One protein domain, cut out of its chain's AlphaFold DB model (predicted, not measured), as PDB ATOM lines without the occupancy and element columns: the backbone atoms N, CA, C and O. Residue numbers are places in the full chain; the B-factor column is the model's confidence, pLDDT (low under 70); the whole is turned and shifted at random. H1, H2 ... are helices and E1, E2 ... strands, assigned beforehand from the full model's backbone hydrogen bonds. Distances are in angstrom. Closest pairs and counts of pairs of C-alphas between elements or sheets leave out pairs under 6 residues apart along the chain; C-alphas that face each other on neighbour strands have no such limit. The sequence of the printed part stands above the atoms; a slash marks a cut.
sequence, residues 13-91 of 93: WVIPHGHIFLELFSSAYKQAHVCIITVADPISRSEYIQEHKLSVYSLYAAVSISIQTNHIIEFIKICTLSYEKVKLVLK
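AT A GLANCE: This is residues 13 to 91 of the 93 residues of the protein "Hypothetical protein" of Rotaria sp. Silwood1 (UniProt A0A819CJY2). A small three-stranded sheet has one helix, H1, over one face and running along its strands, while H2 lies near one end and H3 folds back near H1. H4 makes a tail at the other end, apart from the other named elements. The printed part has 79 residues with four named helices and three named strands, in the order E1 H1 E2 E3 H2 H3 H4; the sheet E1 E3 E2 is antiparallel and the class is mixed. It is compact, with a radius of gyration of the C-alphas of 12.5 A, yet elongated, spanning 41 by 24 by 24 A.

HOW THE PARTS SIT: Residues 13 to 14 pair antiparallel with residues 20 to 21 of E1, residues 19 to 23. E1 is antiparallel to E3, residues 49 to 53, with N 20 and O 52 at 2.8 A. E3 and E2, residues 41 to 45, form a hairpin, with N 43 and O 51 at 2.9 A. H1, residues 29 to 39, is on the sheet at a height of 9.3 A; E1, H1 and E2 form a split strand-helix-strand unit, E3 between its strands, with a right-handed crossover. H1 touches H2, residues 56 to 64, about perpendicular at 79 degrees, closest at the C-alphas of Val 39 and Ser 58, 5.3 A. H3, residues 69 to 79, is close to H1 but not clearly touching: the closest C-alphas, of Ala 32 and Cys 79, are 7.4 A apart. Every O i to N i+4 pair is within hydrogen-bond range in H2 and H3, 6 of 7 in H1, and 0 of 3 in H4, residues 83 to 89, where 2 of 4 O i to N i+3 pairs are.

IN THESE COORDINATES: E1 begins at C-alpha 19 (116.838, 121.498, 90.550) and is 13.3 A long; H1 is 15.2 A, E3 13.4 A and H3 15.5 A. H4 ends at C-alpha 89 (108.244, 108.265, 94.821).

THE WHOLE: The farthest C-alphas, of Ser 64 and Lys 91, are 41.3 A apart. The printed part has no cut, and the links between its named elements are tight. The pLDDT is under 70 at residues 79 to 91.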
ATOM      1  N   TRP A  13     108.603 119.105  88.992       80.56
ATOM      2  CA  TRP A  13     108.950 119.065  90.410       80.56
ATOM      3  C   TRP A  13     110.141 119.973  90.680       80.56
ATOM      4  O   TRP A  13     111.172 119.857  90.021       80.56
ATOM      5  N   VAL A  14     110.020 120.850  91.677       80.88
ATOM      6  CA  VAL A  14     111.063 121.821  92.026       80.88
ATOM      7  C   VAL A  14     111.593 121.551  93.430       80.88
ATOM      8  O   VAL A  14     110.856 121.562  94.414       80.88
ATOM      9  N   ILE A  15     112.901 121.331  93.514       82.31
ATOM     10  CA  ILE A  15     113.666 121.069  94.741       82.31
ATOM     11  C   ILE A  15     114.271 122.399  95.238       82.31
ATOM     12  O   ILE A  15     114.555 123.271  94.409       82.31
ATOM     13  N   PRO A  16     114.527 122.620  96.552       70.12
ATOM     14  CA  PRO A  16     114.856 123.944  97.082       70.12
ATOM     15  C   PRO A  16     116.302 124.368  96.755       70.12
ATOM     16  O   PRO A  16     116.795 125.368  97.260       70.12
ATOM     17  N   HIS A  17     116.970 123.632  95.868       75.69
ATOM     18  CA  HIS A  17     118.305 123.903  95.342       75.69
ATOM     19  C   HIS A  17     118.290 124.367  93.876       75.69
ATOM     20  O   HIS A  17     119.339 124.430  93.240       75.69
ATOM     21  N   GLY A  18     117.107 124.662  93.321       79.12
ATOM     22  CA  GLY A  18     116.958 125.078  91.924       79.12
ATOM     23  C   GLY A  18     117.031 123.924  90.922       79.12
ATOM     24  O   GLY A  18     117.110 124.176  89.723       79.12
ATOM     25  N   HIS A  19     116.994 122.677  91.399       86.69
ATOM     26  CA  HIS A  19     116.838 121.498  90.550       86.69
ATOM     27  C   HIS A  19     115.361 121.317  90.203       86.69
ATOM     28  O   HIS A  19     114.492 121.367  91.079       86.69
ATOM     29  N   ILE A  20     115.105 121.108  88.919       87.69
ATOM     30  CA  ILE A  20     113.793 120.903  88.330       87.69
ATOM     31  C   ILE A  20     113.789 119.538  87.656       87.69
ATOM     32  O   ILE A  20     114.624 119.264  86.797       87.69
ATOM     33  N   PHE A  21     112.818 118.707  88.009       87.38
ATOM     34  CA  PHE A  21     112.571 117.434  87.348       87.38
ATOM     35  C   PHE A  21     111.335 117.568  86.470       87.38
ATOM     36  O   PHE A  21     110.299 118.043  86.930       87.38
ATOM     37  N   LEU A  22     111.467 117.180  85.208       86.75
ATOM     38  CA  LEU A  22     110.409 117.207  84.211       86.75
ATOM     39  C   LEU A  22     110.031 115.774  83.838       86.75
ATOM     40  O   LEU A  22     110.861 115.019  83.336       86.75
ATOM     41  N   GLU A  23     108.773 115.422  84.067       85.81
ATOM     42  CA  GLU A  23     108.192 114.123  83.728       85.81
ATOM     43  C   GLU A  23     107.747 114.107  82.253       85.81
ATOM     44  O   GLU A  23     106.937 114.933  81.830       85.81
ATOM     45  N   LEU A  24     108.261 113.162  81.454       82.38
ATOM     46  CA  LEU A  24     108.010 113.106  80.000       82.38
ATOM     47  C   LEU A  24     106.672 112.456  79.627       82.38
ATOM     48  O   LEU A  24     106.195 112.609  78.505       82.38
ATOM     49  N   PHE A  25     106.068 111.724  80.558       80.50
ATOM     50  CA  PHE A  25     104.848 110.946  80.334       80.50
ATOM     51  C   PHE A  25     103.550 111.739  80.551       80.50
ATOM     52  O   PHE A  25     102.466 111.229  80.277       80.50
ATOM     53  N   SER A  26     103.636 112.980  81.034       79.50
ATOM     54  CA  SER A  26     102.478 113.860  81.213       79.50
ATOM     55  C   SER A  26     102.030 114.478  79.882       79.50
ATOM     56  O   SER A  26     102.845 114.855  79.039       79.50
ATOM     57  N   SER A  27     100.717 114.660  79.714       81.62
ATOM     58  CA  SER A  27     100.117 115.331  78.551       81.62
ATOM     59  C   SER A  27     100.625 116.771  78.363       81.62
ATOM     60  O   SER A  27     100.767 117.238  77.231       81.62
ATOM     61  N   ALA A  28     100.970 117.453  79.461       80.75
ATOM     62  CA  ALA A  28     101.473 118.825  79.486       80.75
ATOM     63  C   ALA A  28     102.994 118.938  79.244       80.75
ATOM     64  O   ALA A  28     103.530 120.051  79.202       80.75
ATOM     65  N   TYR A  29     103.698 117.815  79.032       84.56
ATOM     66  CA  TYR A  29     105.154 117.783  78.843       84.56
ATOM     67  C   TYR A  29     105.633 118.746  77.753       84.56
ATOM     68  O   TYR A  29     106.589 119.479  77.971       84.56
ATOM     69  N   LYS A  30     104.972 118.793  76.590       85.62
ATOM     70  CA  LYS A  30     105.438 119.612  75.453       85.62
ATOM     71  C   LYS A  30     105.536 121.097  75.810       85.62
ATOM     72  O   LYS A  30     106.509 121.753  75.449       85.62
ATOM     73  N   GLN A  31     104.540 121.609  76.529       83.88
ATOM     74  CA  GLN A  31     104.497 123.006  76.952       83.88
ATOM     75  C   GLN A  31     105.510 123.273  78.073       83.88
ATOM     76  O   GLN A  31     106.242 124.262  78.019       83.88
ATOM     77  N   ALA A  32     105.599 122.363  79.048       85.81
ATOM     78  CA  ALA A  32     106.580 122.430  80.127       85.81
ATOM     79  C   ALA A  32     108.023 122.381  79.623       85.81
ATOM     80  O   ALA A  32     108.841 123.200  80.032       85.81
ATOM     81  N   HIS A  33     108.316 121.491  78.682       87.12
ATOM     82  CA  HIS A  33     109.637 121.312  78.105       87.12
ATOM     83  C   HIS A  33     110.142 122.596  77.450       87.12
ATOM     84  O   HIS A  33     111.215 123.066  77.808       87.12
ATOM     85  N   VAL A  34     109.350 123.209  76.561       85.38
ATOM     86  CA  VAL A  34     109.734 124.449  75.861       85.38
ATOM     87  C   VAL A  34     110.019 125.590  76.839       85.38
ATOM     88  O   VAL A  34     110.962 126.355  76.640       85.38
ATOM     89  N   CYS A  35     109.242 125.703  77.916       83.94
ATOM     90  CA  CYS A  35     109.509 126.716  78.927       83.94
ATOM     91  C   CYS A  35     110.794 126.404  79.708       83.94
ATOM     92  O   CYS A  35     111.659 127.269  79.824       83.94
ATOM     93  N   ILE A  36     110.961 125.164  80.179       86.75
ATOM     94  CA  ILE A  36     112.117 124.754  80.985       86.75
ATOM     95  C   ILE A  36     113.434 124.880  80.228       86.75
ATOM     96  O   ILE A  36     114.360 125.459  80.784       86.75
ATOM     97  N   ILE A  37     113.520 124.445  78.967       87.25
ATOM     98  CA  ILE A  37     114.756 124.595  78.173       87.25
ATOM     99  C   ILE A  37     115.152 126.062  77.969       87.25
ATOM    100  O   ILE A  37     116.298 126.361  77.650       87.25
ATOM    101  N   THR A  38     114.187 126.971  78.113       86.12
ATOM    102  CA  THR A  38     114.398 128.402  77.934       86.12
ATOM    103  C   THR A  38     114.884 129.067  79.221       86.12
ATOM    104  O   THR A  38     115.671 130.008  79.166       86.12
ATOM    105  N   VAL A  39     114.418 128.600  80.383       87.94
ATOM    106  CA  VAL A  39     114.703 129.227  81.686       87.94
ATOM    107  C   VAL A  39     115.749 128.482  82.516       87.94
ATOM    108  O   VAL A  39     116.290 129.061  83.460       87.94
ATOM    109  N   ALA A  40     116.047 127.223  82.199       90.12
ATOM    110  CA  ALA A  40     116.917 126.342  82.971       90.12
ATOM    111  C   ALA A  40     117.883 125.557  82.072       90.12
ATOM    112  O   ALA A  40     117.568 125.205  80.936       90.12
ATOM    113  N   ASP A  41     119.051 125.236  82.620       90.50
ATOM    114  CA  ASP A  41     120.081 124.465  81.934       90.50
ATOM    115  C   ASP A  41     119.822 122.954  82.078       90.50
ATOM    116  O   ASP A  41     119.496 122.490  83.178       90.50
ATOM    117  N   PRO A  42     119.976 122.148  81.014       90.81
ATOM    118  CA  PRO A  42     119.819 120.699  81.096       90.81
ATOM    119  C   PRO A  42     121.005 120.058  81.827       90.81
ATOM    120  O   PRO A  42     122.157 120.236  81.434       90.81
ATOM    121  N   ILE A  43     120.721 119.262  82.861       89.81
ATOM    122  CA  ILE A  43     121.726 118.472  83.593       89.81
ATOM    123  C   ILE A  43     121.710 117.022  83.117       89.81
ATOM    124  O   ILE A  43     122.757 116.457  82.807       89.81
ATOM    125  N   SER A  44     120.519 116.422  83.017       86.75
ATOM    126  CA  SER A  44     120.348 115.030  82.598       86.75
ATOM    127  C   SER A  44     119.164 114.864  81.651       86.75
ATOM    128  O   SER A  44     118.059 115.345  81.914       86.75
ATOM    129  N   ARG A  45     119.390 114.138  80.550       83.50
ATOM    130  CA  ARG A  45     118.383 113.797  79.533       83.50
ATOM    131  C   ARG A  45     118.022 112.314  79.589       83.50
ATOM    132  O   ARG A  45     118.280 111.586  78.637       83.50
ATOM    133  N   SER A  46     117.460 111.869  80.712       85.88
ATOM    134  CA  SER A  46     116.967 110.488  80.816       85.88
ATOM    135  C   SER A  46     115.653 110.308  80.046       85.88
ATOM    136  O   SER A  46     114.964 111.278  79.731       85.88
ATOM    137  N   GLU A  47     115.309 109.054  79.751       79.88
ATOM    138  CA  GLU A  47     114.180 108.694  78.880       79.88
ATOM    139  C   GLU A  47     112.802 109.017  79.485       79.88
ATOM    140  O   GLU A  47     111.860 109.292  78.748       79.88
ATOM    141  N   TYR A  48     112.684 109.034  80.818       82.06
ATOM    142  CA  TYR A  48     111.401 109.209  81.515       82.06
ATOM    143  C   TYR A  48     111.311 110.485  82.357       82.06
ATOM    144  O   TYR A  48     110.241 111.092  82.444       82.06
ATOM    145  N   ILE A  49     112.420 110.893  82.981       85.06
ATOM    146  CA  ILE A  49     112.500 112.080  83.839       85.06
ATOM    147  C   ILE A  49     113.745 112.870  83.449       85.06
ATOM    148  O   ILE A  49     114.858 112.350  83.482       85.06
ATOM    149  N   GLN A  50     113.570 114.135  83.095       89.12
ATOM    150  CA  GLN A  50     114.671 115.032  82.768       89.12
ATOM    151  C   GLN A  50     115.009 115.935  83.943       89.12
ATOM    152  O   GLN A  50     114.120 116.524  84.552       89.12
ATOM    153  N   GLU A  51     116.298 116.102  84.207       89.69
ATOM    154  CA  GLU A  51     116.786 117.003  85.243       89.69
ATOM    155  C   GLU A  51     117.335 118.278  84.611       89.69
ATOM    156  O   GLU A  51     118.201 118.241  83.733       89.69
ATOM    157  N   HIS A  52     116.843 119.408  85.099       91.00
ATOM    158  CA  HIS A  52     117.268 120.741  84.715       91.00
ATOM    159  C   HIS A  52     117.630 121.543  85.959       91.00
ATOM    160  O   HIS A  52     117.128 121.287  87.053       91.00
ATOM    161  N   LYS A  53     118.489 122.542  85.800       90.00
ATOM    162  CA  LYS A  53     118.911 123.415  86.887       90.00
ATOM    163  C   LYS A  53     118.680 124.866  86.516       90.00
ATOM    164  O   LYS A  53     119.127 125.331  85.472       90.00
ATOM    165  N   LEU A  54     118.013 125.596  87.400       88.12
ATOM    166  CA  LEU A  54     117.916 127.044  87.292       88.12
ATOM    167  C   LEU A  54     119.281 127.667  87.571       88.12
ATOM    168  O   LEU A  54     119.874 127.460  88.633       88.12
ATOM    169  N   SER A  55     119.755 128.452  86.613       87.38
ATOM    170  CA  SER A  55     121.003 129.192  86.688       87.38
ATOM    171  C   SER A  55     120.737 130.675  86.484       87.38
ATOM    172  O   SER A  55     119.779 131.080  85.826       87.38
ATOM    173  N   VAL A  56     121.613 131.518  87.026       86.44
ATOM    174  CA  VAL A  56     121.534 132.964  86.790       86.44
ATOM    175  C   VAL A  56     121.718 133.263  85.298       86.44
ATOM    176  O   VAL A  56     121.042 134.139  84.770       86.44
ATOM    177  N   TYR A  57     122.568 132.498  84.605       87.50
ATOM    178  CA  TYR A  57     122.824 132.661  83.173       87.50
ATOM    179  C   TYR A  57     121.599 132.331  82.316       87.50
ATOM    180  O   TYR A  57     121.241 133.120  81.441       87.50
ATOM    181  N   SER A  58     120.925 131.210  82.592       88.00
ATOM    182  CA  SER A  58     119.719 130.797  81.867       88.00
ATOM    183  C   SER A  58     118.566 131.785  82.085       88.00
ATOM    184  O   SER A  58     117.879 132.164  81.139       88.00
ATOM    185  N   LEU A  59     118.414 132.306  83.307       85.50
ATOM    186  CA  LEU A  59     117.452 133.371  83.604       85.50
ATOM    187  C   LEU A  59     117.783 134.674  82.869       85.50
ATOM    188  O   LEU A  59     116.883 135.329  82.343       85.50
ATOM    189  N   TYR A  60     119.063 135.043  82.788       87.81
ATOM    190  CA  TYR A  60     119.495 136.224  82.041       87.81
ATOM    191  C   TYR A  60     119.197 136.086  80.542       87.81
ATOM    192  O   TYR A  60     118.726 137.031  79.904       87.81
ATOM    193  N   ALA A  61     119.425 134.894  79.984       86.88
ATOM    194  CA  ALA A  61     119.078 134.572  78.605       86.88
ATOM    195  C   ALA A  61     117.562 134.665  78.369       86.88
ATOM    196  O   ALA A  61     117.138 135.307  77.409       86.88
ATOM    197  N   ALA A  62     116.745 134.124  79.279       86.81
ATOM    198  CA  ALA A  62     115.286 134.205  79.208       86.81
ATOM    199  C   ALA A  62     114.771 135.658  79.230       86.81
ATOM    200  O   ALA A  62     113.897 136.029  78.448       86.81
ATOM    201  N   VAL A  63     115.343 136.521  80.074       85.12
ATOM    202  CA  VAL A  63     114.989 137.953  80.087       85.12
ATOM    203  C   VAL A  63     115.415 138.641  78.784       85.12
ATOM    204  O   VAL A  63     114.689 139.492  78.269       85.12
ATOM    205  N   SER A  64     116.547 138.236  78.202       85.31
ATOM    206  CA  SER A  64     117.073 138.808  76.953       85.31
ATOM    207  C   SER A  64     116.180 138.524  75.737       85.31
ATOM    208  O   SER A  64     116.149 139.315  74.797       85.31
ATOM    209  N   ILE A  65     115.402 137.438  75.767       82.94
ATOM    210  CA  ILE A  65     114.390 137.105  74.749       82.94
ATOM    211  C   ILE A  65     112.989 137.652  75.093       82.94
ATOM    212  O   ILE A  65     111.995 137.218  74.520       82.94
ATOM    213  N   SER A  66     112.901 138.624  76.010       79.38
ATOM    214  CA  SER A  66     111.660 139.269  76.474       79.38
ATOM    215  C   SER A  66     110.709 138.393  77.302       79.38
ATOM    216  O   SER A  66     109.534 138.742  77.448       79.38
ATOM    217  N   ILE A  67     111.178 137.297  77.912       81.81
ATOM    218  CA  ILE A  67     110.366 136.591  78.912       81.81
ATOM    219  C   ILE A  67     110.385 137.386  80.218       81.81
ATOM    220  O   ILE A  67     111.428 137.607  80.833       81.81
ATOM    221  N   GLN A  68     109.199 137.800  80.660       84.56
ATOM    222  CA  GLN A  68     109.021 138.504  81.925       84.56
ATOM    223  C   GLN A  68     109.295 137.562  83.101       84.56
ATOM    224  O   GLN A  68     108.745 136.464  83.168       84.56
ATOM    225  N   THR A  69     110.075 138.014  84.082       80.25
ATOM    226  CA  THR A  69     110.386 137.231  85.292       80.25
ATOM    227  C   THR A  69     109.120 136.779  86.028       80.25
ATOM    228  O   THR A  69     109.059 135.658  86.528       80.25
ATOM    229  N   ASN A  70     108.074 137.611  86.021       82.25
ATOM    230  CA  ASN A  70     106.771 137.273  86.599       82.25
ATOM    231  C   ASN A  70     106.127 136.058  85.917       82.25
ATOM    232  O   ASN A  70     105.596 135.195  86.611       82.25
ATOM    233  N   HIS A  71     106.235 135.945  84.588       82.69
ATOM    234  CA  HIS A  71     105.731 134.783  83.855       82.69
ATOM    235  C   HIS A  71     106.510 133.514  84.207       82.69
ATOM    236  O   HIS A  71     105.905 132.457  84.322       82.69
ATOM    237  N   ILE A  72     107.827 133.602  84.427       80.69
ATOM    238  CA  ILE A  72     108.640 132.444  84.836       80.69
ATOM    239  C   ILE A  72     108.184 131.937  86.209       80.69
ATOM    240  O   ILE A  72     107.975 130.740  86.396       80.69
ATOM    241  N   ILE A  73     107.993 132.848  87.166       81.38
ATOM    242  CA  ILE A  73     107.545 132.502  88.523       81.38
ATOM    243  C   ILE A  73     106.135 131.908  88.493       81.38
ATOM    244  O   ILE A  73     105.877 130.907  89.160       81.38
ATOM    245  N   GLU A  74     105.225 132.519  87.738       82.19
ATOM    246  CA  GLU A  74     103.855 132.034  87.590       82.19
ATOM    247  C   GLU A  74     103.823 130.658  86.917       82.19
ATOM    248  O   GLU A  74     103.178 129.746  87.427       82.19
ATOM    249  N   PHE A  75     104.606 130.463  85.856       80.19
ATOM    250  CA  PHE A  75     104.722 129.186  85.161       80.19
ATOM    251  C   PHE A  75     105.235 128.076  86.077       80.19
ATOM    252  O   PHE A  75     104.635 127.006  86.161       80.19
ATOM    253  N   ILE A  76     106.316 128.339  86.817       77.62
ATOM    254  CA  ILE A  76     106.863 127.375  87.773       77.62
ATOM    255  C   ILE A  76     105.815 127.036  88.836       77.62
ATOM    256  O   ILE A  76     105.642 125.864  89.156       77.62
ATOM    257  N   LYS A  77     105.071 128.021  89.352       76.56
ATOM    258  CA  LYS A  77     103.990 127.778  90.321       76.56
ATOM    259  C   LYS A  77     102.841 126.957  89.739       76.56
ATOM    260  O   LYS A  77     102.333 126.092  90.438       76.56
ATOM    261  N   ILE A  78     102.442 127.216  88.494       75.38
ATOM    262  CA  ILE A  78     101.368 126.476  87.819       75.38
ATOM    263  C   ILE A  78     101.799 125.038  87.562       75.38
ATOM    264  O   ILE A  78     101.022 124.122  87.785       75.38
ATOM    265  N   CYS A  79     103.025 124.808  87.103       69.75
ATOM    266  CA  CYS A  79     103.466 123.466  86.744       69.75
ATOM    267  C   CYS A  79     103.988 122.645  87.930       69.75
ATOM    268  O   CYS A  79     104.118 121.429  87.792       69.75
ATOM    269  N   THR A  80     104.262 123.278  89.076       68.12
ATOM    270  CA  THR A  80     104.702 122.598  90.301       68.12
ATOM    271  C   THR A  80     103.513 122.272  91.193       68.12
ATOM    272  O   THR A  80     102.872 123.165  91.742       68.12
ATOM    273  N   LEU A  81     103.274 120.985  91.434       61.72
ATOM    274  CA  LEU A  81     102.453 120.563  92.566       61.72
ATOM    275  C   LEU A  81     103.278 120.602  93.850       61.72
ATOM    276  O   LEU A  81     104.418 120.139  93.878       61.72
ATOM    277  N   SER A  82     102.677 121.141  94.912       52.38
ATOM    278  CA  SER A  82     103.245 121.225  96.260       52.38
ATOM    279  C   SER A  82     104.054 119.983  96.661       52.38
ATOM    280  O   SER A  82     103.655 118.848  96.405       52.38
ATOM    281  N   TYR A  83     105.151 120.243  97.375       50.31
ATOM    282  CA  TYR A  83     106.194 119.362  97.930       50.31
ATOM    283  C   TYR A  83     105.811 117.972  98.475       50.31
ATOM    284  O   TYR A  83     106.689 117.155  98.754       50.31
ATOM    285  N   GLU A  84     104.531 117.673  98.674       44.53
ATOM    286  CA  GLU A  84     104.063 116.452  99.331       44.53
ATOM    287  C   GLU A  84     104.254 115.181  98.479       44.53
ATOM    288  O   GLU A  84     104.257 114.075  99.025       44.53
ATOM    289  N   LYS A  85     104.497 115.312  97.165       50.06
ATOM    290  CA  LYS A  85     104.760 114.180  96.250       50.06
ATOM    291  C   LYS A  85     106.143 113.533  96.445       50.06
ATOM    292  O   LYS A  85     106.291 112.340  96.181       50.06
ATOM    293  N   VAL A  86     107.137 114.261  96.973       45.88
ATOM    294  CA  VAL A  86     108.525 113.760  97.141       45.88
ATOM    295  C   VAL A  86     108.587 112.557  98.096       45.88
ATOM    296  O   VAL A  86     109.397 111.650  97.917       45.88
ATOM    297  N   LYS A  87     107.669 112.475  99.070       42.62
ATOM    298  CA  LYS A  87     107.561 111.316  99.973       42.62
ATOM    299  C   LYS A  87     106.964 110.062  99.324       42.62
ATOM    300  O   LYS A  87     107.051 109.001  99.937       42.62
ATOM    301  N   LEU A  88     106.328 110.164  98.153       47.00
ATOM    302  CA  LEU A  88     105.612 109.042  97.536       47.00
ATOM    303  C   LEU A  88     106.507 108.225  96.593       47.00
ATOM    304  O   LEU A  88     106.460 106.998  96.627       47.00
ATOM    305  N   VAL A  89     107.349 108.903  95.806       49.19
ATOM    306  CA  VAL A  89     108.244 108.265  94.821       49.19
ATOM    307  C   VAL A  89     109.434 107.591  95.506       49.19
ATOM    308  O   VAL A  89     109.792 106.473  95.156       49.19
ATOM    309  N   LEU A  90     109.973 108.194  96.571       45.59
ATOM    310  CA  LEU A  90     111.060 107.604  97.366       45.59
ATOM    311  C   LEU A  90     110.613 106.448  98.282       45.59
ATOM    312  O   LEU A  90     111.453 105.831  98.921       45.59
ATOM    313  N   LYS A  91     109.307 106.164  98.385       40.47
ATOM    314  CA  LYS A  91     108.778 105.042  99.186       40.47
ATOM    315  C   LYS A  91     108.519 103.763  98.385       40.47
ATOM    316  O   LYS A  91     108.150 102.764  98.990       40.47
TER     317      LYS A  91